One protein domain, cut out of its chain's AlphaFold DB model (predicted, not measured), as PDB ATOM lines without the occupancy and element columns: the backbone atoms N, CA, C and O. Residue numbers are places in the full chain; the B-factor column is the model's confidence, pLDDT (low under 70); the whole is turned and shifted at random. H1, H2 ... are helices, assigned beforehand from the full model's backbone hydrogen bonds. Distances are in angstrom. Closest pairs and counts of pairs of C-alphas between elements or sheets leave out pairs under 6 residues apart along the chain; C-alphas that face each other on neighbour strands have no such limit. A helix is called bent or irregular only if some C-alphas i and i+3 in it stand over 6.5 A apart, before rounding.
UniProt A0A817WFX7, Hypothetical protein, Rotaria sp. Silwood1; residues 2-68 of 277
ATOM      1  N   GLY A   2     536.442 612.788 522.144       52.50
ATOM      2  CA  GLY A   2     537.513 612.433 521.189       52.50
ATOM      3  C   GLY A   2     537.612 610.949 520.796       52.50
ATOM      4  O   GLY A   2     537.794 610.650 519.623       52.50
ATOM      5  N   VAL A   3     537.417 610.015 521.737       57.44
ATOM      6  CA  VAL A   3     537.519 608.563 521.464       57.44
ATOM      7  C   VAL A   3     536.421 608.075 520.512       57.44
ATOM      8  O   VAL A   3     536.701 607.333 519.578       57.44
ATOM      9  N   ILE A   4     535.183 608.547 520.700       64.31
ATOM     10  CA  ILE A   4     534.049 608.206 519.828       64.31
ATOM     11  C   ILE A   4     534.281 608.767 518.422       64.31
ATOM     12  O   ILE A   4     534.071 608.063 517.444       64.31
ATOM     13  N   ARG A   5     534.786 610.001 518.307       60.19
ATOM     14  CA  ARG A   5     535.101 610.619 517.014       60.19
ATOM     15  C   ARG A   5     536.185 609.849 516.254       60.19
ATOM     16  O   ARG A   5     535.985 609.525 515.092       60.19
ATOM     17  N   GLN A   6     537.285 609.496 516.918       63.47
ATOM     18  CA  GLN A   6     538.374 608.739 516.294       63.47
ATOM     19  C   GLN A   6     537.938 607.318 515.896       63.47
ATOM     20  O   GLN A   6     538.398 606.782 514.888       63.47
ATOM     21  N   PHE A   7     537.041 606.711 516.676       75.62
ATOM     22  CA  PHE A   7     536.427 605.433 516.333       75.62
ATOM     23  C   PHE A   7     535.537 605.554 515.090       75.62
ATOM     24  O   PHE A   7     535.695 604.770 514.160       75.62
ATOM     25  N   VAL A   8     534.663 606.565 515.036       74.56
ATOM     26  CA  VAL A   8     533.781 606.824 513.887       74.56
ATOM     27  C   VAL A   8     534.588 607.131 512.621       74.56
ATOM     28  O   VAL A   8     534.279 606.588 511.568       74.56
ATOM     29  N   GLU A   9     535.658 607.923 512.712       71.50
ATOM     30  CA  GLU A   9     536.540 608.230 511.574       71.50
ATOM     31  C   GLU A   9     537.191 606.960 511.002       71.50
ATOM     32  O   GLU A   9     537.100 606.702 509.801       71.50
ATOM     33  N   LYS A  10     537.780 606.112 511.857       76.25
ATOM     34  CA  LYS A  10     538.367 604.832 511.423       76.25
ATOM     35  C   LYS A  10     537.314 603.870 510.871       76.25
ATOM     36  O   LYS A  10     537.568 603.204 509.872       76.25
ATOM     37  N   PHE A  11     536.135 603.823 511.486       81.62
ATOM     38  CA  PHE A  11     535.015 602.995 511.046       81.62
ATOM     39  C   PHE A  11     534.514 603.399 509.653       81.62
ATOM     40  O   PHE A  11     534.374 602.539 508.784       81.62
ATOM     41  N   CYS A  12     534.338 604.699 509.400       78.19
ATOM     42  CA  CYS A  12     533.954 605.214 508.086       78.19
ATOM     43  C   CYS A  12     534.991 604.868 507.007       78.19
ATOM     44  O   CYS A  12     534.607 604.468 505.911       78.19
ATOM     45  N   VAL A  13     536.293 604.964 507.307       81.00
ATOM     46  CA  VAL A  13     537.333 604.586 506.333       81.00
ATOM     47  C   VAL A  13     537.300 603.089 506.024       81.00
ATOM     48  O   VAL A  13     537.370 602.710 504.855       81.00
ATOM     49  N   VAL A  14     537.153 602.235 507.039       81.94
ATOM     50  CA  VAL A  14     537.049 600.780 506.839       81.94
ATOM     51  C   VAL A  14     535.833 600.430 505.979       81.94
ATOM     52  O   VAL A  14     535.971 599.655 505.034       81.94
ATOM     53  N   ILE A  15     534.671 601.042 506.234       84.75
ATOM     54  CA  ILE A  15     533.471 600.851 505.406       84.75
ATOM     55  C   ILE A  15     533.728 601.264 503.959       84.75
ATOM     56  O   ILE A  15     533.392 600.511 503.047       84.75
ATOM     57  N   THR A  16     534.344 602.424 503.723       81.12
ATOM     58  CA  THR A  16     534.617 602.865 502.352       81.12
ATOM     59  C   THR A  16     535.560 601.912 501.624       81.12
ATOM     60  O   THR A  16     535.327 601.611 500.456       81.12
ATOM     61  N   ILE A  17     536.587 601.384 502.297       81.75
ATOM     62  CA  ILE A  17     537.490 600.384 501.709       81.75
ATOM     63  C   ILE A  17     536.717 599.115 501.322       81.75
ATOM     64  O   ILE A  17     536.903 598.614 500.212       81.75
ATOM     65  N   ILE A  18     535.827 598.626 502.193       85.81
ATOM     66  CA  ILE A  18     534.983 597.452 501.915       85.81
ATOM     67  C   ILE A  18     534.096 597.710 500.693       85.81
ATOM     68  O   ILE A  18     534.123 596.925 499.749       85.81
ATOM     69  N   LEU A  19     533.380 598.837 500.659       85.25
ATOM     70  CA  LEU A  19     532.492 599.184 499.546       85.25
ATOM     71  C   LEU A  19     533.255 599.320 498.221       85.25
ATOM     72  O   LEU A  19     532.785 598.856 497.183       85.25
ATOM     73  N   VAL A  20     534.441 599.932 498.233       84.19
ATOM     74  CA  VAL A  20     535.289 600.062 497.038       84.19
ATOM     75  C   VAL A  20     535.763 598.690 496.548       84.19
ATOM     76  O   VAL A  20     535.742 598.435 495.342       84.19
ATOM     77  N   TYR A  21     536.141 597.791 497.461       84.12
ATOM     78  CA  TYR A  21     536.563 596.435 497.112       84.12
ATOM     79  C   TYR A  21     535.404 595.591 496.567       84.12
ATOM     80  O   TYR A  21     535.574 594.920 495.553       84.12
ATOM     81  N   GLU A  22     534.211 595.675 497.161       88.31
ATOM     82  CA  GLU A  22     533.015 594.997 496.647       88.31
ATOM     83  C   GLU A  22     532.654 595.462 495.233       88.31
ATOM     84  O   GLU A  22     532.394 594.633 494.362       88.31
ATOM     85  N   ASN A  23     532.717 596.768 494.957       84.69
ATOM     86  CA  ASN A  23     532.482 597.294 493.608       84.69
ATOM     87  C   ASN A  23     533.506 596.758 492.593       84.69
ATOM     88  O   ASN A  23     533.134 596.382 491.478       84.69
ATOM     89  N   ALA A  24     534.786 596.679 492.974       85.25
ATOM     90  CA  ALA A  24     535.815 596.073 492.132       85.25
ATOM     91  C   ALA A  24     535.543 594.575 491.900       85.25
ATOM     92  O   ALA A  24     535.692 594.074 490.786       85.25
ATOM     93  N   LEU A  25     535.087 593.860 492.925       88.62
ATOM     94  CA  LEU A  25     534.807 592.430 492.857       88.62
ATOM     95  C   LEU A  25     533.595 592.126 491.957       88.62
ATOM     96  O   LEU A  25     533.685 591.255 491.092       88.62
ATOM     97  N   ILE A  26     532.520 592.915 492.062       87.75
ATOM     98  CA  ILE A  26     531.350 592.858 491.165       87.75
ATOM     99  C   ILE A  26     531.767 593.101 489.711       87.75
ATOM    100  O   ILE A  26     531.324 592.389 488.803       87.75
ATOM    101  N   PHE A  27     532.647 594.077 489.477       86.81
ATOM    102  CA  PHE A  27     533.181 594.345 488.146       86.81
ATOM    103  C   PHE A  27     533.871 593.111 487.550       86.81
ATOM    104  O   PHE A  27     533.570 592.727 486.419       86.81
ATOM    105  N   TYR A  28     534.743 592.456 488.315       88.12
ATOM    106  CA  TYR A  28     535.498 591.296 487.841       88.12
ATOM    107  C   TYR A  28     534.680 590.012 487.717       88.12
ATOM    108  O   TYR A  28     534.961 589.199 486.838       88.12
ATOM    109  N   GLN A  29     533.668 589.824 488.560       91.88
ATOM    110  CA  GLN A  29     532.836 588.622 488.526       91.88
ATOM    111  C   GLN A  29     531.722 588.692 487.482       91.88
ATOM    112  O   GLN A  29     531.390 587.671 486.884       91.88
ATOM    113  N   HIS A  30     531.146 589.874 487.244       90.38
ATOM    114  CA  HIS A  30     529.940 589.998 486.420       90.38
ATOM    115  C   HIS A  30     530.147 590.829 485.155       90.38
ATOM    116  O   HIS A  30     529.789 590.380 484.065       90.38
ATOM    117  N   LEU A  31     530.742 592.022 485.259       86.00
ATOM    118  CA  LEU A  31     530.913 592.895 484.091       86.00
ATOM    119  C   LEU A  31     532.028 592.413 483.164       86.00
ATOM    120  O   LEU A  31     531.870 592.469 481.944       86.00
ATOM    121  N   PHE A  32     533.130 591.909 483.723       87.56
ATOM    122  CA  PHE A  32     534.253 591.413 482.937       87.56
ATOM    123  C   PHE A  32     533.861 590.239 482.021       87.56
ATOM    124  O   PHE A  32     534.045 590.384 480.808       87.56
ATOM    125  N   PRO A  33     533.269 589.130 482.517       90.94
ATOM    126  CA  PRO A  33     532.884 588.017 481.647       90.94
ATOM    127  C   PRO A  33     531.861 588.438 480.588       90.94
ATOM    128  O   PRO A  33     531.968 588.031 479.434       90.94
ATOM    129  N   TYR A  34     530.920 589.313 480.957       91.50
ATOM    130  CA  TYR A  34     529.896 589.827 480.050       91.50
ATOM    131  C   TYR A  34     530.492 590.660 478.906       91.50
ATOM    132  O   TYR A  34     530.165 590.441 477.740       91.50
ATOM    133  N   TRP A  35     531.386 591.610 479.192       91.19
ATOM    134  CA  TRP A  35     532.013 592.416 478.137       91.19
ATOM    135  C   TRP A  35     532.967 591.616 477.269       91.19
ATOM    136  O   TRP A  35     533.041 591.875 476.066       91.19
ATOM    137  N   TRP A  36     533.657 590.643 477.863       88.44
ATOM    138  CA  TRP A  36     534.534 589.742 477.133       88.44
ATOM    139  C   TRP A  36     533.747 588.875 476.147       88.44
ATOM    140  O   TRP A  36     534.102 588.809 474.972       88.44
ATOM    141  N   SER A  37     532.623 588.287 476.575       93.19
ATOM    142  CA  SER A  37     531.801 587.422 475.720       93.19
ATOM    143  C   SER A  37     531.058 588.172 474.606       93.19
ATOM    144  O   SER A  37     530.725 587.570 473.589       93.19
ATOM    145  N   HIS A  38     530.806 589.475 474.769       93.31
ATOM    146  CA  HIS A  38     530.107 590.316 473.784       93.31
ATOM    147  C   HIS A  38     531.053 591.169 472.921       93.31
ATOM    148  O   HIS A  38     530.600 592.050 472.190       93.31
ATOM    149  N   GLY A  39     532.371 590.955 473.011       91.00
ATOM    150  CA  GLY A  39     533.359 591.673 472.201       91.00
ATOM    151  C   GLY A  39     533.486 593.171 472.517       91.00
ATOM    152  O   GLY A  39     533.980 593.948 471.698       91.00
ATOM    153  N   LEU A  40     533.061 593.611 473.705       90.88
ATOM    154  CA  LEU A  40     533.049 595.018 474.130       90.88
ATOM    155  C   LEU A  40     534.418 595.484 474.668       90.88
ATOM    156  O   LEU A  40     534.512 596.181 475.683       90.88
ATOM    157  N   TYR A  41     535.498 595.145 473.963       87.69
ATOM    158  CA  TYR A  41     536.878 595.327 474.430       87.69
ATOM    159  C   TYR A  41     537.249 596.788 474.717       87.69
ATOM    160  O   TYR A  41     537.968 597.071 475.670       87.69
ATOM    161  N   ARG A  42     536.721 597.747 473.944       88.06
ATOM    162  CA  ARG A  42     536.968 599.182 474.182       88.06
ATOM    163  C   ARG A  42     536.486 599.641 475.562       88.06
ATOM    164  O   ARG A  42     537.194 600.382 476.234       88.06
ATOM    165  N   ARG A  43     535.300 599.191 475.988       84.31
ATOM    166  CA  ARG A  43     534.744 599.516 477.316       84.31
ATOM    167  C   ARG A  43     535.556 598.844 478.417       84.31
ATOM    168  O   ARG A  43     535.868 599.483 479.419       84.31
ATOM    169  N   PHE A  44     535.968 597.601 478.172       85.94
ATOM    170  CA  PHE A  44     536.850 596.856 479.060       85.94
ATOM    171  C   PHE A  44     538.176 597.588 479.307       85.94
ATOM    172  O   PHE A  44     538.469 597.913 480.452       85.94
ATOM    173  N   PHE A  45     538.943 597.920 478.264       87.94
ATOM    174  CA  PHE A  45     540.242 598.586 478.433       87.94
ATOM    175  C   PHE A  45     540.115 599.980 479.058       87.94
ATOM    176  O   PHE A  45     540.948 600.359 479.879       87.94
ATOM    177  N   PHE A  46     539.058 600.725 478.727       87.81
ATOM    178  CA  PHE A  46     538.789 602.027 479.335       87.81
ATOM    179  C   PHE A  46     538.580 601.919 480.856       87.81
ATOM    180  O   PHE A  46     539.204 602.662 481.612       87.81
ATOM    181  N   HIS A  47     537.762 600.974 481.332       85.50
ATOM    182  CA  HIS A  47     537.573 600.761 482.774       85.50
ATOM    183  C   HIS A  47     538.756 600.072 483.447       85.50
ATOM    184  O   HIS A  47     539.039 600.369 484.604       85.50
ATOM    185  N   LEU A  48     539.486 599.213 482.736       85.75
ATOM    186  CA  LEU A  48     540.719 598.636 483.254       85.75
ATOM    187  C   LEU A  48     541.725 599.751 483.566       85.75
ATOM    188  O   LEU A  48     542.232 599.812 484.675       85.75
ATOM    189  N   ILE A  49     541.958 600.683 482.644       88.38
ATOM    190  CA  ILE A  49     542.955 601.743 482.847       88.38
ATOM    191  C   ILE A  49     542.443 602.803 483.831       88.38
ATOM    192  O   ILE A  49     543.080 603.062 484.851       88.38
ATOM    193  N   ILE A  50     541.282 603.407 483.561       87.62
ATOM    194  CA  ILE A  50     540.781 604.526 484.373       87.62
ATOM    195  C   ILE A  50     540.287 604.049 485.736       87.62
ATOM    196  O   ILE A  50     540.558 604.697 486.743       87.62
ATOM    197  N   GLY A  51     539.605 602.905 485.791       85.75
ATOM    198  CA  GLY A  51     539.109 602.345 487.046       85.75
ATOM    199  C   GLY A  51     540.246 602.004 488.004       85.75
ATOM    200  O   GLY A  51     540.177 602.373 489.173       85.75
ATOM    201  N   HIS A  52     541.335 601.402 487.513       85.50
ATOM    202  CA  HIS A  52     542.496 601.103 488.358       85.50
ATOM    203  C   HIS A  52     543.250 602.360 488.764       85.50
ATOM    204  O   HIS A  52     543.690 602.461 489.905       85.50
ATOM    205  N   TRP A  53     543.361 603.346 487.875       89.31
ATOM    206  CA  TRP A  53     543.967 604.624 488.228       89.31
ATOM    207  C   TRP A  53     543.181 605.344 489.334       89.31
ATOM    208  O   TRP A  53     543.768 605.795 490.320       89.31
ATOM    209  N   LEU A  54     541.851 605.392 489.230       85.19
ATOM    210  CA  LEU A  54     540.980 605.944 490.271       85.19
ATOM    211  C   LEU A  54     541.044 605.128 491.565       85.19
ATOM    212  O   LEU A  54     541.081 605.719 492.644       85.19
ATOM    213  N   LEU A  55     541.108 603.797 491.475       84.94
ATOM    214  CA  LEU A  55     541.254 602.911 492.628       84.94
ATOM    215  C   LEU A  55     542.574 603.164 493.365       84.94
ATOM    216  O   LEU A  55     542.566 603.281 494.589       84.94
ATOM    217  N   ILE A  56     543.688 603.312 492.640       85.25
ATOM    218  CA  ILE A  56     545.002 603.638 493.212       85.25
ATOM    219  C   ILE A  56     544.966 605.013 493.888       85.25
ATOM    220  O   ILE A  56     545.374 605.122 495.044       85.25
ATOM    221  N   ASN A  57     544.438 606.045 493.221       83.06
ATOM    222  CA  ASN A  57     544.328 607.390 493.804       83.06
ATOM    223  C   ASN A  57     543.462 607.391 495.067       83.06
ATOM    224  O   ASN A  57     543.853 607.935 496.097       83.06
ATOM    225  N   THR A  58     542.298 606.745 495.010       82.38
ATOM    226  CA  THR A  58     541.369 606.664 496.143       82.38
ATOM    227  C   THR A  58     542.007 605.905 497.303       82.38
ATOM    228  O   THR A  58     542.007 606.395 498.430       82.38
ATOM    229  N   SER A  59     542.640 604.764 497.028       81.06
ATOM    230  CA  SER A  59     543.357 603.978 498.039       81.06
ATOM    231  C   SER A  59     544.484 604.782 498.684       81.06
ATOM    232  O   SER A  59     544.601 604.785 499.905       81.06
ATOM    233  N   MET A  60     545.264 605.532 497.896       82.06
ATOM    234  CA  MET A  60     546.294 606.444 498.403       82.06
ATOM    235  C   MET A  60     545.703 607.545 499.292       82.06
ATOM    236  O   MET A  60     546.235 607.804 500.368       82.06
ATOM    237  N   HIS A  61     544.592 608.174 498.899       78.25
ATOM    238  CA  HIS A  61     543.944 609.214 499.704       78.25
ATOM    239  C   HIS A  61     543.406 608.683 501.037       78.25
ATOM    240  O   HIS A  61     543.625 609.322 502.064       78.25
ATOM    241  N   TYR A  62     542.763 607.514 501.054       80.00
ATOM    242  CA  TYR A  62     542.274 606.893 502.292       80.00
ATOM    243  C   TYR A  62     543.409 606.340 503.162       80.00
ATOM    244  O   TYR A  62     543.359 606.441 504.391       80.00
ATOM    245  N   TYR A  63     544.472 605.828 502.539       79.50
ATOM    246  CA  TYR A  63     545.708 605.484 503.232       79.50
ATOM    247  C   TYR A  63     546.305 606.719 503.908       79.50
ATOM    248  O   TYR A  63     546.584 606.689 505.102       79.50
ATOM    249  N   PHE A  64     546.437 607.846 503.204       75.19
ATOM    250  CA  PHE A  64     546.907 609.085 503.819       75.19
ATOM    251  C   PHE A  64     545.935 609.617 504.878       75.19
ATOM    252  O   PHE A  64     546.398 610.041 505.926       75.19
ATOM    253  N   ALA A  65     544.619 609.518 504.688       71.38
ATOM    254  CA  ALA A  65     543.636 609.940 505.688       71.38
ATOM    255  C   ALA A  65     543.718 609.141 507.004       71.38
ATOM    256  O   ALA A  65     543.360 609.657 508.059       71.38
ATOM    257  N   THR A  66     544.185 607.889 506.957       71.94
ATOM    258  CA  THR A  66     544.314 607.021 508.144       71.94
ATOM    259  C   THR A  66     545.713 606.991 508.739       71.94
ATOM    260  O   THR A  66     545.856 606.763 509.940       71.94
ATOM    261  N   THR A  67     546.743 607.204 507.921       70.88
ATOM    262  CA  THR A  67     548.149 607.101 508.343       70.88
ATOM    263  C   THR A  67     548.823 608.450 508.537       70.88
ATOM    264  O   THR A  67     549.787 608.546 509.298       70.88
ATOM    265  N   LYS A  68     548.337 609.510 507.887       67.19
ATOM    266  CA  LYS A  68     548.798 610.875 508.133       67.19
ATOM    267  C   LYS A  68     547.888 611.491 509.174       67.19
ATOM    268  O   LYS A  68     546.677 611.559 509.003       67.19
TER     269      LYS A  68
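Overview. This is residues 2 to 68 of the 277 residues of the protein "Hypothetical protein" of Rotaria sp. Silwood1 (UniProt A0A817WFX7). A long helical hairpin: H1 runs the length of the rod and the shorter H2 folds back side by side with it, while residues 2 to 8 of H1 stick out at one end. The printed part has 67 residues with two named helices, H1 then H2, and no named strand, and its class is all helix. It is loose, with a radius of gyration of the C-alphas of 15.8 A, and spans 53 by 19 by 10 A.

Arrangement. H1, residues 2 to 37, is the longest helix, with a kink of 28 degrees near residue 30. It is neither bent nor irregular, but only just: C-alphas 29 and 32 are 6.4 A apart. H2, residues 41 to 67, touches H1, and their closest C-alphas, those of Trp 35 and Phe 44, are 6.6 A apart. The two run opposite ways at a shallow tilt of 13 degrees, a helical hairpin. Every O i to N i+4 pair is within hydrogen-bond range in H2, and 30 of 32 in H1.

Along the chain. H1 measures 52.2 A from C-alpha 2 at (537.513, 612.433, 521.189) to C-alpha 37. H2 measures 37.6 A and ends with C-alpha 67 at (548.149, 607.101, 508.343).

Size, cuts and confidence. The C-alphas farthest apart, those of Gly 2 and Gly 39, are 53.4 A apart. The printed part has no cut, and the link from H1 to H2 is tight. The pLDDT is under 70 at residues 2 to 6 and residue 68.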